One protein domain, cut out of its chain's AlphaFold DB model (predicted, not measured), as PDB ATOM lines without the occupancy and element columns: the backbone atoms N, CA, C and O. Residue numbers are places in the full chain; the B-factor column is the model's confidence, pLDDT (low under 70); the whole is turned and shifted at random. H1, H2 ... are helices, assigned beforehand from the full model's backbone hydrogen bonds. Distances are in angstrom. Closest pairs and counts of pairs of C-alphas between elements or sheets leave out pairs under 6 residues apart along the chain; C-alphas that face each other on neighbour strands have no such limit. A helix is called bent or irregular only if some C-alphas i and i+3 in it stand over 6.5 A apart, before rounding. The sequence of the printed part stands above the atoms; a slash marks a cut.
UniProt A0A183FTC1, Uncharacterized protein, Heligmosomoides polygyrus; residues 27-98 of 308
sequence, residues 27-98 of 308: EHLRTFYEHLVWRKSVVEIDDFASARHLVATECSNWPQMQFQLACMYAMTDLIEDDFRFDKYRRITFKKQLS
ATOM      1  N   GLU A  27     298.853 264.043 454.262       74.44
ATOM      2  CA  GLU A  27     298.755 263.262 453.016       74.44
ATOM      3  C   GLU A  27     297.801 262.074 453.152       74.44
ATOM      4  O   GLU A  27     297.154 261.702 452.175       74.44
ATOM      5  N   HIS A  28     297.653 261.517 454.358       80.69
ATOM      6  CA  HIS A  28     296.680 260.456 454.612       80.69
ATOM      7  C   HIS A  28     295.232 260.930 454.422       80.69
ATOM      8  O   HIS A  28     294.388 260.142 454.028       80.69
ATOM      9  N   LEU A  29     294.939 262.227 454.577       86.12
ATOM     10  CA  LEU A  29     293.605 262.770 454.288       86.12
ATOM     11  C   LEU A  29     293.156 262.482 452.848       86.12
ATOM     12  O   LEU A  29     291.961 262.418 452.570       86.12
ATOM     13  N   ARG A  30     294.103 262.262 451.928       85.62
ATOM     14  CA  ARG A  30     293.789 261.942 450.536       85.62
ATOM     15  C   ARG A  30     293.166 260.563 450.341       85.62
ATOM     16  O   ARG A  30     292.506 260.357 449.329       85.62
ATOM     17  N   THR A  31     293.322 259.640 451.288       87.62
ATOM     18  CA  THR A  31     292.684 258.320 451.189       87.62
ATOM     19  C   THR A  31     291.176 258.394 451.419       87.62
ATOM     20  O   THR A  31     290.462 257.481 451.035       87.62
ATOM     21  N   PHE A  32     290.670 259.489 451.995       90.12
ATOM     22  CA  PHE A  32     289.249 259.644 452.301       90.12
ATOM     23  C   PHE A  32     288.408 260.210 451.153       90.12
ATOM     24  O   PHE A  32     287.192 260.264 451.297       90.12
ATOM     25  N   TYR A  33     289.004 260.610 450.019       89.38
ATOM     26  CA  TYR A  33     288.275 261.284 448.929       89.38
ATOM     27  C   TYR A  33     287.089 260.480 448.385       89.38
ATOM     28  O   TYR A  33     286.058 261.067 448.065       89.38
ATOM     29  N   GLU A  34     287.220 259.157 448.314       90.44
ATOM     30  CA  GLU A  34     286.165 258.259 447.825       90.44
ATOM     31  C   GLU A  34     284.989 258.131 448.806       90.44
ATOM     32  O   GLU A  34     283.891 257.744 448.418       90.44
ATOM     33  N   HIS A  35     285.202 258.523 450.062       92.19
ATOM     34  CA  HIS A  35     284.234 258.440 451.152       92.19
ATOM     35  C   HIS A  35     283.628 259.811 451.500       92.19
ATOM     36  O   HIS A  35     282.847 259.928 452.445       92.19
ATOM     37  N   LEU A  36     283.992 260.876 450.775       91.94
ATOM     38  CA  LEU A  36     283.449 262.209 451.030       91.94
ATOM     39  C   LEU A  36     281.998 262.298 450.557       91.94
ATOM     40  O   LEU A  36     281.642 261.909 449.445       91.94
ATOM     41  N   VAL A  37     281.160 262.864 451.417       92.62
ATOM     42  CA  VAL A  37     279.739 263.061 451.159       92.62
ATOM     43  C   VAL A  37     279.557 264.388 450.434       92.62
ATOM     44  O   VAL A  37     279.950 265.442 450.929       92.62
ATOM     45  N   TRP A  38     278.934 264.349 449.260       90.25
ATOM     46  CA  TRP A  38     278.630 265.537 448.462       90.25
ATOM     47  C   TRP A  38     277.241 266.086 448.790       90.25
ATOM     48  O   TRP A  38     276.293 265.330 449.027       90.25
ATOM     49  N   ARG A  39     277.091 267.411 448.756       87.44
ATOM     50  CA  ARG A  39     275.781 268.060 448.875       87.44
ATOM     51  C   ARG A  39     274.944 267.757 447.630       87.44
ATOM     52  O   ARG A  39     275.417 267.860 446.505       87.44
ATOM     53  N   LYS A  40     273.665 267.415 447.818       78.44
ATOM     54  CA  LYS A  40     272.776 266.950 446.730       78.44
ATOM     55  C   LYS A  40     272.541 267.977 445.613       78.44
ATOM     56  O   LYS A  40     272.204 267.586 444.503       78.44
ATOM     57  N   SER A  41     272.664 269.270 445.909       73.12
ATOM     58  CA  SER A  41     272.273 270.370 445.013       73.12
ATOM     59  C   SER A  41     273.421 271.293 444.604       73.12
ATOM     60  O   SER A  41     273.200 272.242 443.855       73.12
ATOM     61  N   VAL A  42     274.641 271.049 445.089       76.69
ATOM     62  CA  VAL A  42     275.807 271.904 444.833       76.69
ATOM     63  C   VAL A  42     277.042 271.015 444.716       76.69
ATOM     64  O   VAL A  42     277.164 270.044 445.457       76.69
ATOM     65  N   VAL A  43     277.975 271.347 443.817       79.44
ATOM     66  CA  VAL A  43     279.278 270.663 443.683       79.44
ATOM     67  C   VAL A  43     280.195 271.066 444.844       79.44
ATOM     68  O   VAL A  43     281.200 271.755 444.679       79.44
ATOM     69  N   GLU A  44     279.791 270.687 446.051       84.00
ATOM     70  CA  GLU A  44     280.445 271.000 447.313       84.00
ATOM     71  C   GLU A  44     280.393 269.789 448.240       84.00
ATOM     72  O   GLU A  44     279.379 269.092 448.325       84.00
ATOM     73  N   ILE A  45     281.492 269.556 448.952       88.62
ATOM     74  CA  ILE A  45     281.571 268.516 449.976       88.62
ATOM     75  C   ILE A  45     280.802 268.992 451.209       88.62
ATOM     76  O   ILE A  45     280.950 270.131 451.658       88.62
ATOM     77  N   ASP A  46     279.967 268.117 451.754       91.75
ATOM     78  CA  ASP A  46     279.379 268.296 453.070       91.75
ATOM     79  C   ASP A  46     280.394 267.842 454.118       91.75
ATOM     80  O   ASP A  46     280.525 266.657 454.417       91.75
ATOM     81  N   ASP A  47     281.151 268.802 454.639       92.25
ATOM     82  CA  ASP A  47     282.221 268.573 455.605       92.25
ATOM     83  C   ASP A  47     281.743 267.839 456.870       92.25
ATOM     84  O   ASP A  47     282.390 266.890 457.317       92.25
ATOM     85  N   PHE A  48     280.585 268.224 457.414       93.75
ATOM     86  CA  PHE A  48     280.029 267.609 458.619       93.75
ATOM     87  C   PHE A  48     279.545 266.184 458.351       93.75
ATOM     88  O   PHE A  48     279.898 265.259 459.088       93.75
ATOM     89  N   ALA A  49     278.768 265.986 457.281       94.69
ATOM     90  CA  ALA A  49     278.285 264.658 456.915       94.69
ATOM     91  C   ALA A  49     279.446 263.720 456.547       94.69
ATOM     92  O   ALA A  49     279.446 262.561 456.960       94.69
ATOM     93  N   SER A  50     280.465 264.237 455.851       94.81
ATOM     94  CA  SER A  50     281.696 263.504 455.543       94.81
ATOM     95  C   SER A  50     282.418 263.096 456.818       94.81
ATOM     96  O   SER A  50     282.720 261.922 456.994       94.81
ATOM     97  N   ALA A  51     282.640 264.026 457.751       95.25
ATOM     98  CA  ALA A  51     283.286 263.709 459.018       95.25
ATOM     99  C   ALA A  51     282.505 262.645 459.806       95.25
ATOM    100  O   ALA A  51     283.110 261.695 460.298       95.25
ATOM    101  N   ARG A  52     281.168 262.738 459.877       95.25
ATOM    102  CA  ARG A  52     280.343 261.718 460.550       95.25
ATOM    103  C   ARG A  52     280.449 260.357 459.871       95.25
ATOM    104  O   ARG A  52     280.563 259.348 460.564       95.25
ATOM    105  N   HIS A  53     280.416 260.327 458.541       95.38
ATOM    106  CA  HIS A  53     280.557 259.099 457.766       95.38
ATOM    107  C   HIS A  53     281.923 258.447 458.008       95.38
ATOM    108  O   HIS A  53     281.979 257.287 458.410       95.38
ATOM    109  N   LEU A  54     283.008 259.218 457.896       94.88
ATOM    110  CA  LEU A  54     284.374 258.748 458.131       94.88
ATOM    111  C   LEU A  54     284.576 258.208 459.548       94.88
ATOM    112  O   LEU A  54     285.244 257.192 459.723       94.88
ATOM    113  N   VAL A  55     283.998 258.853 460.566       93.94
ATOM    114  CA  VAL A  55     284.048 258.352 461.948       93.94
ATOM    115  C   VAL A  55     283.351 256.996 462.079       93.94
ATOM    116  O   VAL A  55     283.844 256.123 462.795       93.94
ATOM    117  N   ALA A  56     282.218 256.821 461.398       91.56
ATOM    118  CA  ALA A  56     281.411 255.613 461.485       91.56
ATOM    119  C   ALA A  56     281.999 254.428 460.702       91.56
ATOM    120  O   ALA A  56     281.863 253.293 461.158       91.56
ATOM    121  N   THR A  57     282.639 254.670 459.553       91.88
ATOM    122  CA  THR A  57     283.108 253.604 458.651       91.88
ATOM    123  C   THR A  57     284.629 253.453 458.676       91.88
ATOM    124  O   THR A  57     285.145 252.438 459.146       91.88
ATOM    125  N   GLU A  58     285.355 254.487 458.249       92.25
ATOM    126  CA  GLU A  58     286.790 254.399 457.946       92.25
ATOM    127  C   GLU A  58     287.682 254.499 459.186       92.25
ATOM    128  O   GLU A  58     288.743 253.882 459.271       92.25
ATOM    129  N   CYS A  59     287.261 255.271 460.187       89.25
ATOM    130  CA  CYS A  59     288.076 255.567 461.363       89.25
ATOM    131  C   CYS A  59     287.784 254.645 462.550       89.25
ATOM    132  O   CYS A  59     288.271 254.923 463.644       89.25
ATOM    133  N   SER A  60     287.020 253.562 462.376       84.62
ATOM    134  CA  SER A  60     286.565 252.665 463.458       84.62
ATOM    135  C   SER A  60     287.694 252.184 464.386       84.62
ATOM    136  O   SER A  60     287.532 252.184 465.607       84.62
ATOM    137  N   ASN A  61     288.870 251.892 463.825       86.31
ATOM    138  CA  ASN A  61     290.060 251.445 464.561       86.31
ATOM    139  C   ASN A  61     291.062 252.566 464.886       86.31
ATOM    140  O   ASN A  61     292.174 252.292 465.340       86.31
ATOM    141  N   TRP A  62     290.695 253.833 464.675       90.00
ATOM    142  CA  TRP A  62     291.566 254.982 464.914       90.00
ATOM    143  C   TRP A  62     290.924 256.005 465.867       90.00
ATOM    144  O   TRP A  62     290.443 257.056 465.436       90.00
ATOM    145  N   PRO A  63     290.965 255.751 467.191       91.06
ATOM    146  CA  PRO A  63     290.307 256.599 468.186       91.06
ATOM    147  C   PRO A  63     290.751 258.063 468.149       91.06
ATOM    148  O   PRO A  63     289.939 258.958 468.353       91.06
ATOM    149  N   GLN A  64     292.032 258.324 467.864       91.50
ATOM    150  CA  GLN A  64     292.541 259.690 467.775       91.50
ATOM    151  C   GLN A  64     291.887 260.461 466.618       91.50
ATOM    152  O   GLN A  64     291.431 261.577 466.831       91.50
ATOM    153  N   MET A  65     291.783 259.871 465.421       91.44
ATOM    154  CA  MET A  65     291.142 260.536 464.280       91.44
ATOM    155  C   MET A  65     289.645 260.750 464.525       91.44
ATOM    156  O   MET A  65     289.132 261.826 464.220       91.44
ATOM    157  N   GLN A  66     288.967 259.780 465.157       94.00
ATOM    158  CA  GLN A  66     287.575 259.956 465.586       94.00
ATOM    159  C   GLN A  66     287.427 261.159 466.520       94.00
ATOM    160  O   GLN A  66     286.580 262.016 466.286       94.00
ATOM    161  N   PHE A  67     288.280 261.246 467.544       94.69
ATOM    162  CA  PHE A  67     288.266 262.348 468.500       94.69
ATOM    163  C   PHE A  67     288.550 263.691 467.824       94.69
ATOM    164  O   PHE A  67     287.849 264.668 468.071       94.69
ATOM    165  N   GLN A  68     289.549 263.745 466.940       94.56
ATOM    166  CA  GLN A  68     289.929 264.970 466.245       94.56
ATOM    167  C   GLN A  68     288.802 265.480 465.331       94.56
ATOM    168  O   GLN A  68     288.478 266.666 465.385       94.56
ATOM    169  N   LEU A  69     288.166 264.602 464.542       95.56
ATOM    170  CA  LEU A  69     287.004 264.960 463.718       95.56
ATOM    171  C   LEU A  69     285.816 265.397 464.581       95.56
ATOM    172  O   LEU A  69     285.228 266.445 464.315       95.56
ATOM    173  N   ALA A  70     285.503 264.646 465.639       96.31
ATOM    174  CA  ALA A  70     284.417 264.985 466.553       96.31
ATOM    175  C   ALA A  70     284.619 266.379 467.168       96.31
ATOM    176  O   ALA A  70     283.707 267.202 467.143       96.31
ATOM    177  N   CYS A  71     285.838 266.679 467.624       96.88
ATOM    178  CA  CYS A  71     286.216 267.981 468.171       96.88
ATOM    179  C   CYS A  71     286.049 269.134 467.168       96.88
ATOM    180  O   CYS A  71     285.509 270.182 467.520       96.88
ATOM    181  N   MET A  72     286.516 268.961 465.929       96.25
ATOM    182  CA  MET A  72     286.455 270.009 464.898       96.25
ATOM    183  C   MET A  72     285.029 270.358 464.484       96.25
ATOM    184  O   MET A  72     284.747 271.500 464.138       96.25
ATOM    185  N   TYR A  73     284.138 269.375 464.537       97.12
ATOM    186  CA  TYR A  73     282.753 269.494 464.094       97.12
ATOM    187  C   TYR A  73     281.746 269.541 465.245       97.12
ATOM    188  O   TYR A  73     280.549 269.443 464.996       97.12
ATOM    189  N   ALA A  74     282.224 269.695 466.485       97.06
ATOM    190  CA  ALA A  74     281.404 269.738 467.695       97.06
ATOM    191  C   ALA A  74     280.382 268.587 467.797       97.06
ATOM    192  O   ALA A  74     279.226 268.793 468.155       97.06
ATOM    193  N   MET A  75     280.812 267.361 467.486       96.88
ATOM    194  CA  MET A  75     279.989 266.153 467.630       96.88
ATOM    195  C   MET A  75     279.933 265.738 469.105       96.88
ATOM    196  O   MET A  75     280.641 264.823 469.532       96.88
ATOM    197  N   THR A  76     279.153 266.463 469.909       94.50
ATOM    198  CA  THR A  76     279.091 266.281 471.370       94.50
ATOM    199  C   THR A  76     278.661 264.873 471.765       94.50
ATOM    200  O   THR A  76     279.223 264.317 472.703       94.50
ATOM    201  N   ASP A  77     277.774 264.251 470.981       93.81
ATOM    202  CA  ASP A  77     277.342 262.857 471.138       93.81
ATOM    203  C   ASP A  77     278.510 261.863 471.127       93.81
ATOM    204  O   ASP A  77     278.466 260.846 471.814       93.81
ATOM    205  N   LEU A  78     279.569 262.159 470.371       92.31
ATOM    206  CA  LEU A  78     280.777 261.341 470.333       92.31
ATOM    207  C   LEU A  78     281.797 261.752 471.393       92.31
ATOM    208  O   LEU A  78     282.454 260.885 471.958       92.31
ATOM    209  N   ILE A  79     281.974 263.053 471.634       92.62
ATOM    210  CA  ILE A  79     282.989 263.569 472.572       92.62
ATOM    211  C   ILE A  79     282.668 263.150 474.013       92.62
ATOM    212  O   ILE A  79     283.579 262.807 474.769       92.62
ATOM    213  N   GLU A  80     281.386 263.162 474.374       91.00
ATOM    214  CA  GLU A  80     280.887 262.814 475.708       91.00
ATOM    215  C   GLU A  80     280.753 261.298 475.929       91.00
ATOM    216  O   GLU A  80     280.529 260.862 477.057       91.00
ATOM    217  N   ASP A  81     280.928 260.478 474.887       91.38
ATOM    218  CA  ASP A  81     280.850 259.021 474.986       91.38
ATOM    219  C   ASP A  81     282.053 258.466 475.775       91.38
ATOM    220  O   ASP A  81     283.161 258.297 475.255       91.38
ATOM    221  N   ASP A  82     281.827 258.165 477.055       86.69
ATOM    222  CA  ASP A  82     282.831 257.604 477.967       86.69
ATOM    223  C   ASP A  82     283.290 256.191 477.576       86.69
ATOM    224  O   ASP A  82     284.389 255.778 477.957       86.69
ATOM    225  N   PHE A  83     282.501 255.446 476.794       87.38
ATOM    226  CA  PHE A  83     282.919 254.145 476.271       87.38
ATOM    227  C   PHE A  83     283.924 254.315 475.125       87.38
ATOM    228  O   PHE A  83     284.913 253.583 475.031       87.38
ATOM    229  N   ARG A  84     283.715 255.314 474.260       87.38
ATOM    230  CA  ARG A  84     284.651 255.640 473.170       87.38
ATOM    231  C   ARG A  84     285.890 256.370 473.661       87.38
ATOM    232  O   ARG A  84     287.002 256.046 473.230       87.38
ATOM    233  N   PHE A  85     285.722 257.347 474.544       90.50
ATOM    234  CA  PHE A  85     286.788 258.212 475.034       90.50
ATOM    235  C   PHE A  85     286.842 258.186 476.554       90.50
ATOM    236  O   PHE A  85     286.585 259.193 477.213       90.50
ATOM    237  N   ASP A  86     287.229 257.034 477.100       89.19
ATOM    238  CA  ASP A  86     287.436 256.862 478.534       89.19
ATOM    239  C   ASP A  86     288.477 257.845 479.117       89.19
ATOM    240  O   ASP A  86     289.254 258.508 478.413       89.19
ATOM    241  N   LYS A  87     288.535 257.907 480.449       88.62
ATOM    242  CA  LYS A  87     289.460 258.774 481.191       88.62
ATOM    243  C   LYS A  87     290.931 258.591 480.784       88.62
ATOM    244  O   LYS A  87     291.664 259.576 480.697       88.62
ATOM    245  N   TYR A  88     291.390 257.365 480.533       90.00
ATOM    246  CA  TYR A  88     292.785 257.086 480.172       90.00
ATOM    247  C   TYR A  88     293.109 257.555 478.750       90.00
ATOM    248  O   TYR A  88     294.183 258.123 478.510       90.00
ATOM    249  N   ARG A  89     292.168 257.385 477.815       90.56
ATOM    250  CA  ARG A  89     292.259 257.920 476.452       90.56
ATOM    251  C   ARG A  89     292.310 259.439 476.473       90.56
ATOM    252  O   ARG A  89     293.206 260.004 475.855       90.56
ATOM    253  N   ARG A  90     291.448 260.101 477.253       91.00
ATOM    254  CA  ARG A  90     291.473 261.570 477.401       91.00
ATOM    255  C   ARG A  90     292.798 262.069 477.974       91.00
ATOM    256  O   ARG A  90     293.360 263.015 477.434       91.00
ATOM    257  N   ILE A  91     293.363 261.400 478.985       91.06
ATOM    258  CA  ILE A  91     294.702 261.732 479.516       91.06
ATOM    259  C   ILE A  91     295.779 261.584 478.430       91.06
ATOM    260  O   ILE A  91     296.677 262.419 478.322       91.06
ATOM    261  N   THR A  92     295.698 260.528 477.620       92.31
ATOM    262  CA  THR A  92     296.636 260.296 476.512       92.31
ATOM    263  C   THR A  92     296.514 261.378 475.443       92.31
ATOM    264  O   THR A  92     297.521 261.966 475.054       92.31
ATOM    265  N   PHE A  93     295.291 261.701 475.024       93.25
ATOM    266  CA  PHE A  93     295.023 262.771 474.070       93.25
ATOM    267  C   PHE A  93     295.478 264.121 474.599       93.25
ATOM    268  O   PHE A  93     296.114 264.860 473.861       93.25
ATOM    269  N   LYS A  94     295.280 264.412 475.885       91.81
ATOM    270  CA  LYS A  94     295.787 265.639 476.504       91.81
ATOM    271  C   LYS A  94     297.293 265.773 476.340       91.81
ATOM    272  O   LYS A  94     297.754 266.828 475.952       91.81
ATOM    273  N   LYS A  95     298.062 264.697 476.523       90.06
ATOM    274  CA  LYS A  95     299.521 264.732 476.313       90.06
ATOM    275  C   LYS A  95     299.939 264.890 474.848       90.06
ATOM    276  O   LYS A  95     301.045 265.349 474.592       90.06
ATOM    277  N   GLN A  96     299.115 264.444 473.902       89.38
ATOM    278  CA  GLN A  96     299.473 264.374 472.479       89.38
ATOM    279  C   GLN A  96     298.916 265.528 471.641       89.38
ATOM    280  O   GLN A  96     299.450 265.816 470.572       89.38
ATOM    281  N   LEU A  97     297.811 266.127 472.083       90.88
ATOM    282  CA  LEU A  97     296.961 267.001 471.281       90.88
ATOM    283  C   LEU A  97     296.719 268.374 471.926       90.88
ATOM    284  O   LEU A  97     296.202 269.251 471.238       90.88
ATOM    285  N   SER A  98     297.084 268.598 473.198       87.38
ATOM    286  CA  SER A  98     296.806 269.864 473.909       87.38
ATOM    287  C   SER A  98     297.478 271.098 473.312       87.38
ATOM    288  O   SER A  98     297.100 272.212 473.641       87.38
TER     289      SER A  98
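What this domain is: This is residues 27 to 98 of the 308 residues of an uncharacterized protein of Heligmosomoides polygyrus (UniProt A0A183FTC1). A hairpin of H2 and H3 makes the middle of an elongated domain, with H1 crosswise to H2 toward one end and H5 at the other. Short H4 packs on H3. The 72 printed residues have five named helices, H1 to H5 in order, all helix, only just compact, close to loose: radius of gyration of the C-alphas 13.3 A, spans 42 by 26 by 21 A.

How they stand to each other: H1, residues 27 to 35, touches H2, residues 47 to 56, about perpendicular at 89 degrees; the closest C-alphas, of His 35 and Leu 54, are 7.0 A apart. H2 and H3, residues 63 to 72, touch as a helical hairpin, opposite ways at a shallow tilt of 22 degrees; the closest C-alphas, of Val 55 and Gln 66, are 5.3 A apart. H3 touches H4, residues 76 to 79; the closest C-alphas, of Ala 70 and Ile 79, are 6.3 A apart. H3 and H5, residues 87 to 97, are close but not clearly touching; the closest C-alphas, of Gln 64 and Phe 93, are 7.4 A apart. Every O i to N i+4 pair is within hydrogen-bond range in H2, H3 and H5; H1 has 0 of 5, but 4 of 6 O i to N i+3 pairs, and H4 is too short for an i+4 pair.

Where its parts are: H1, 15.4 A long, begins at C-alpha 27 (298.755, 263.262, 453.016); it is irregular, C-alphas 31 and 34 being 7.3 A apart. H2 and H3 are each 14.3 A, H4 4.9 A. H5, 14.9 A, ends at C-alpha 97 (296.961, 267.001, 471.281).

The domain as a whole: The farthest C-alphas, of Ser 41 and Tyr 88, are 42.8 A apart. The link H1 to H2 is long. The printed part has no cut, and no printed residue is under 70 in pLDDT.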